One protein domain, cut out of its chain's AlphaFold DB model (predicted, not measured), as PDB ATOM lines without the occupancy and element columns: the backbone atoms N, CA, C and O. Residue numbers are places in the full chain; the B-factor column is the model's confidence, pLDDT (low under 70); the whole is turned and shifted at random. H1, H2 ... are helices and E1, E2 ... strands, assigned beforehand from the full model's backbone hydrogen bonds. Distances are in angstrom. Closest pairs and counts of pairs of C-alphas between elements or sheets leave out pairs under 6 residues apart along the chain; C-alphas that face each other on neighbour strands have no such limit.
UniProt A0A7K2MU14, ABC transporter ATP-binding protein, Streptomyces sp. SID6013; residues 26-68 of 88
ATOM      1  N   ARG A  26     146.611 166.864  60.439       96.00
ATOM      2  CA  ARG A  26     145.682 165.746  60.267       96.00
ATOM      3  C   ARG A  26     145.559 164.914  61.542       96.00
ATOM      4  O   ARG A  26     144.446 164.629  61.951       96.00
ATOM      5  N   ALA A  27     146.672 164.635  62.221       97.62
ATOM      6  CA  ALA A  27     146.633 163.972  63.524       97.62
ATOM      7  C   ALA A  27     145.885 164.819  64.570       97.62
ATOM      8  O   ALA A  27     145.094 164.283  65.343       97.62
ATOM      9  N   ALA A  28     146.069 166.146  64.563       97.88
ATOM     10  CA  ALA A  28     145.291 167.050  65.413       97.88
ATOM     11  C   ALA A  28     143.784 166.987  65.096       97.88
ATOM     12  O   ALA A  28     142.962 166.985  66.012       97.88
ATOM     13  N   LEU A  29     143.414 166.882  63.814       97.69
ATOM     14  CA  LEU A  29     142.022 166.721  63.391       97.69
ATOM     15  C   LEU A  29     141.423 165.399  63.883       97.69
ATOM     16  O   LEU A  29     140.322 165.408  64.430       97.69
ATOM     17  N   ASP A  30     142.151 164.292  63.747       97.75
ATOM     18  CA  ASP A  30     141.713 162.980  64.232       97.75
ATOM     19  C   ASP A  30     141.465 163.007  65.750       97.75
ATOM     20  O   ASP A  30     140.468 162.464  66.232       97.75
ATOM     21  N   CYS A  31     142.317 163.711  66.505       97.69
ATOM     22  CA  CYS A  31     142.127 163.909  67.943       97.69
ATOM     23  C   CYS A  31     140.831 164.677  68.253       97.69
ATOM     24  O   CYS A  31     140.106 164.295  69.170       97.69
ATOM     25  N   ALA A  32     140.506 165.723  67.483       97.00
ATOM     26  CA  ALA A  32     139.258 166.469  67.654       97.00
ATOM     27  C   ALA A  32     138.022 165.619  67.313       97.00
ATOM     28  O   ALA A  32     137.053 165.638  68.065       97.00
ATOM     29  N   VAL A  33     138.061 164.854  66.216       96.19
ATOM     30  CA  VAL A  33     136.939 164.020  65.742       96.19
ATOM     31  C   VAL A  33     136.609 162.891  66.718       96.19
ATOM     32  O   VAL A  33     135.440 162.578  66.928       96.19
ATOM     33  N   LEU A  34     137.630 162.272  67.313       94.88
ATOM     34  CA  LEU A  34     137.457 161.166  68.260       94.88
ATOM     35  C   LEU A  34     137.179 161.639  69.698       94.88
ATOM     36  O   LEU A  34     136.868 160.818  70.563       94.88
ATOM     37  N   SER A  35     137.294 162.942  69.968       93.06
ATOM     38  CA  SER A  35     137.018 163.523  71.280       93.06
ATOM     39  C   SER A  35     135.509 163.682  71.505       93.06
ATOM     40  O   SER A  35     134.823 164.241  70.648       93.06
ATOM     41  N   PRO A  36     134.971 163.303  72.682       91.69
ATOM     42  CA  PRO A  36     133.560 163.513  73.016       91.69
ATOM     43  C   PRO A  36     133.107 164.974  72.930       91.69
ATOM     44  O   PRO A  36     131.922 165.246  72.763       91.69
ATOM     45  N   THR A  37     134.038 165.921  73.076       92.12
ATOM     46  CA  THR A  37     133.739 167.354  73.034       92.12
ATOM     47  C   THR A  37     133.959 167.971  71.653       92.12
ATOM     48  O   THR A  37     133.596 169.128  71.463       92.12
ATOM     49  N   GLY A  38     134.564 167.254  70.697       94.06
ATOM     50  CA  GLY A  38     134.927 167.804  69.383       94.06
ATOM     51  C   GLY A  38     136.156 168.729  69.390       94.06
ATOM     52  O   GLY A  38     136.376 169.480  68.438       94.06
ATOM     53  N   TRP A  39     136.945 168.715  70.471       97.06
ATOM     54  CA  TRP A  39     138.138 169.556  70.644       97.06
ATOM     55  C   TRP A  39     139.404 168.711  70.689       97.06
ATOM     56  O   TRP A  39     139.431 167.675  71.353       97.06
ATOM     57  N   ALA A  40     140.467 169.199  70.049       97.75
ATOM     58  CA  ALA A  40     141.808 168.650  70.211       97.75
ATOM     59  C   ALA A  40     142.569 169.405  71.307       97.75
ATOM     60  O   ALA A  40     142.530 170.637  71.369       97.75
ATOM     61  N   VAL A  41     143.293 168.660  72.145       98.00
ATOM     62  CA  VAL A  41     144.147 169.202  73.210       98.00
ATOM     63  C   VAL A  41     145.601 169.178  72.752       98.00
ATOM     64  O   VAL A  41     146.142 168.115  72.444       98.00
ATOM     65  N   ALA A  42     146.227 170.352  72.719       98.06
ATOM     66  CA  ALA A  42     147.645 170.506  72.442       98.06
ATOM     67  C   ALA A  42     148.444 170.359  73.739       98.06
ATOM     68  O   ALA A  42     148.127 171.008  74.744       98.06
ATOM     69  N   VAL A  43     149.500 169.551  73.701       98.44
ATOM     70  CA  VAL A  43     150.444 169.386  74.810       98.44
ATOM     71  C   VAL A  43     151.876 169.684  74.377       98.44
ATOM     72  O   VAL A  43     152.208 169.595  73.194       98.44
ATOM     73  N   ASP A  44     152.723 170.055  75.331       97.69
ATOM     74  CA  ASP A  44     154.169 170.121  75.126       97.69
ATOM     75  C   ASP A  44     154.822 168.722  75.149       97.69
ATOM     76  O   ASP A  44     154.150 167.694  75.274       97.69
ATOM     77  N   ALA A  45     156.152 168.680  75.014       95.81
ATOM     78  CA  ALA A  45     156.926 167.436  75.023       95.81
ATOM     79  C   ALA A  45     156.874 166.685  76.367       95.81
ATOM     80  O   ALA A  45     157.074 165.472  76.389       95.81
ATOM     81  N   ASP A  46     156.568 167.382  77.465       96.62
ATOM     82  CA  ASP A  46     156.394 166.806  78.801       96.62
ATOM     83  C   ASP A  46     154.935 166.375  79.060       96.62
ATOM     84  O   ASP A  46     154.600 165.889  80.144       96.62
ATOM     85  N   GLY A  47     154.046 166.550  78.075       95.44
ATOM     86  CA  GLY A  47     152.629 166.210  78.163       95.44
ATOM     87  C   GLY A  47     151.773 167.249  78.892       95.44
ATOM     88  O   GLY A  47     150.625 166.959  79.233       95.44
ATOM     89  N   ARG A  48     152.283 168.461  79.148       96.69
ATOM     90  CA  ARG A  48     151.493 169.532  79.772       96.69
ATOM     91  C   ARG A  48     150.610 170.206  78.740       96.69
ATOM     92  O   ARG A  48     151.052 170.505  77.637       96.69
ATOM     93  N   VAL A  49     149.366 170.497  79.118       97.00
ATOM     94  CA  VAL A  49     148.412 171.188  78.242       97.00
ATOM     95  C   VAL A  49     148.874 172.616  77.978       97.00
ATOM     96  O   VAL A  49     149.061 173.396  78.910       97.00
ATOM     97  N   ILE A  50     148.994 172.956  76.696       97.75
ATOM     98  CA  ILE A  50     149.375 174.293  76.222       97.75
ATOM     99  C   ILE A  50     148.263 174.978  75.421       97.75
ATOM    100  O   ILE A  50     148.353 176.173  75.147       97.75
ATOM    101  N   GLY A  51     147.194 174.259  75.069       96.88
ATOM    102  CA  GLY A  51     146.034 174.853  74.412       96.88
ATOM    103  C   GLY A  51     144.975 173.845  73.983       96.88
ATOM    104  O   GLY A  51     145.161 172.633  74.075       96.88
ATOM    105  N   VAL A  52     143.860 174.372  73.485       97.38
ATOM    106  CA  VAL A  52     142.802 173.601  72.828       97.38
ATOM    107  C   VAL A  52     142.451 174.255  71.503       97.38
ATOM    108  O   VAL A  52     142.538 175.475  71.362       97.38
ATOM    109  N   VAL A  53     142.049 173.446  70.531       97.81
ATOM    110  CA  VAL A  53     141.666 173.930  69.206       97.81
ATOM    111  C   VAL A  53     140.443 173.174  68.697       97.81
ATOM    112  O   VAL A  53     140.283 171.976  68.940       97.81
ATOM    113  N   SER A  54     139.550 173.901  68.027       96.56
ATOM    114  CA  SER A  54     138.323 173.334  67.476       96.56
ATOM    115  C   SER A  54     138.602 172.569  66.183       96.56
ATOM    116  O   SER A  54     139.524 172.903  65.431       96.56
ATOM    117  N   GLN A  55     137.754 171.587  65.879       95.94
ATOM    118  CA  GLN A  55     137.773 170.894  64.592       95.94
ATOM    119  C   GLN A  55     137.683 171.872  63.404       95.94
ATOM    120  O   GLN A  55     138.410 171.711  62.424       95.94
ATOM    121  N   GLN A  56     136.835 172.904  63.505       97.12
ATOM    122  CA  GLN A  56     136.670 173.924  62.465       97.12
ATOM    123  C   GLN A  56     137.982 174.671  62.203       97.12
ATOM    124  O   GLN A  56     138.421 174.750  61.060       97.12
ATOM    125  N   THR A  57     138.642 175.155  63.257       97.81
ATOM    126  CA  THR A  57     139.914 175.885  63.143       97.81
ATOM    127  C   THR A  57     141.007 175.018  62.516       97.81
ATOM    128  O   THR A  57     141.785 175.498  61.693       97.81
ATOM    129  N   ILE A  58     141.059 173.726  62.861       97.19
ATOM    130  CA  ILE A  58     142.002 172.791  62.233       97.19
ATOM    131  C   ILE A  58     141.674 172.609  60.744       97.19
ATOM    132  O   ILE A  58     142.576 172.657  59.909       97.19
ATOM    133  N   GLY A  59     140.396 172.425  60.397       96.31
ATOM    134  CA  GLY A  59     139.948 172.294  59.009       96.31
ATOM    135  C   GLY A  59     140.296 173.521  58.166       96.31
ATOM    136  O   GLY A  59     140.865 173.386  57.086       96.31
ATOM    137  N   GLU A  60     140.045 174.721  58.688       97.25
ATOM    138  CA  GLU A  60     140.424 175.989  58.054       97.25
ATOM    139  C   GLU A  60     141.938 176.081  57.823       97.25
ATOM    140  O   GLU A  60     142.368 176.427  56.722       97.25
ATOM    141  N   ALA A  61     142.756 175.697  58.809       96.06
ATOM    142  CA  ALA A  61     144.211 175.669  58.662       96.06
ATOM    143  C   ALA A  61     144.665 174.680  57.575       96.06
ATOM    144  O   ALA A  61     145.549 174.995  56.777       96.06
ATOM    145  N   ILE A  62     144.033 173.504  57.496       94.81
ATOM    146  CA  ILE A  62     144.296 172.522  56.439       94.81
ATOM    147  C   ILE A  62     143.935 173.109  55.071       94.81
ATOM    148  O   ILE A  62     144.754 173.047  54.156       94.81
ATOM    149  N   HIS A  63     142.748 173.696  54.909       94.38
ATOM    150  CA  HIS A  63     142.330 174.295  53.639       94.38
ATOM    151  C   HIS A  63     143.232 175.461  53.227       94.38
ATOM    152  O   HIS A  63     143.627 175.543  52.066       94.38
ATOM    153  N   SER A  64     143.624 176.311  54.179       93.50
ATOM    154  CA  SER A  64     144.560 177.412  53.948       93.50
ATOM    155  C   SER A  64     145.927 176.912  53.474       93.50
ATOM    156  O   SER A  64     146.452 177.432  52.491       93.50
ATOM    157  N   ALA A  65     146.468 175.857  54.090       89.69
ATOM    158  CA  ALA A  65     147.743 175.271  53.681       89.69
ATOM    159  C   ALA A  65     147.709 174.715  52.245       89.69
ATOM    160  O   ALA A  65     148.697 174.825  51.524       89.69
ATOM    161  N   HIS A  66     146.574 174.156  51.810       87.00
ATOM    162  CA  HIS A  66     146.408 173.694  50.426       87.00
ATOM    163  C   HIS A  66     146.188 174.860  49.449       87.00
ATOM    164  O   HIS A  66     146.738 174.842  48.354       87.00
ATOM    165  N   GLY A  67     145.426 175.889  49.837       81.88
ATOM    166  CA  GLY A  67     145.180 177.075  49.008       81.88
ATOM    167  C   GLY A  67     146.416 177.959  48.806       81.88
ATOM    168  O   GLY A  67     146.579 178.553  47.744       81.88
ATOM    169  N   ALA A  68     147.325 178.006  49.784       64.44
ATOM    170  CA  ALA A  68     148.603 178.717  49.682       64.44
ATOM    171  C   ALA A  68     149.636 178.002  48.782       64.44
ATOM    172  O   ALA A  68     150.657 178.589  48.432       64.44
TER     173      ALA A  68
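This is residues 26 to 68 of the 88 residues of the protein "ABC transporter ATP-binding protein" of Streptomyces sp. SID6013 (UniProt A0A7K2MU14). A two-stranded hairpin, E1 and E2, has the short helix H1 packed mainly on E1, and a longer helix, H2, carries on straight after E2, away from the hairpin's turn. H2 meets H1 near its own beginning, and residues 63 to 68, of which 63 to 67 belong to H2, stick out; the turn of the hairpin and the far part of H2 make the two ends of the long axis. The printed part has 43 residues with two named helices and two named strands, in the order H1, E1, E2, H2, and its one sheet, E1 - E2, is antiparallel. The class is mixed, helices and strands. The whole is only just loose, close to compact, with a radius of gyration of the C-alphas of 11.1 A, and spans 33 by 23 by 13 A.

E1 is residues 39 to 43, 13.0 A from first to last C-alpha, with C-alpha 39 at (138.138, 169.556, 70.644). E2 is residues 49 to 54, 14.9 A long. H1 is residues 26 to 34, 12.3 A long, and begins with C-alpha 26 at (145.682, 165.746, 60.267). H2, the longest helix, is residues 55 to 67, 18.3 A long, and ends with C-alpha 67 at (145.180, 177.075, 49.008).

E1 and E2 are antiparallel neighbours and form a hairpin, with 154 degrees between their directions. The C-alphas of Val 41 and Val 52 face each other at 4.6 A. N 40 and O 53 are 3.0 A apart and N 42 and O 51 are 2.9 A apart, both within hydrogen-bond range. H1 and E1 have 9 pairs of C-alphas within 8 A, the closest being those of Ala 32 and Ala 40, 4.2 A apart. H1 and E2 have 2 such pairs, the closest being those of Ala 32 and Ser 54, 6.9 A apart. H1 and H2 touch, with their closest C-alphas, those of Ala 32 and Gln 55, 5.6 A apart. Their lines stand at a shallow tilt of 26 degrees, and they run opposite ways. The closest C-alphas of E1 and H2 are those of Trp 39 and Gln 55, 6.2 A apart. In H1 and H2 every O i to N i+4 pair is within hydrogen-bond range.

The two C-alphas farthest apart are those of Asp 46 and Gly 67, at 33.4 A, while the first and last printed C-alphas, of Arg 26 and Ala 68, are 17.0 A apart. The printed part has no cut. The links H1 to E1, E1 to E2 and E2 to H2 are tight, with 4, 5 and 0 residues between the elements. Residues 63 to 68 stand free. The mean pLDDT of the printed part is 94.9, and residue 68 is under 70.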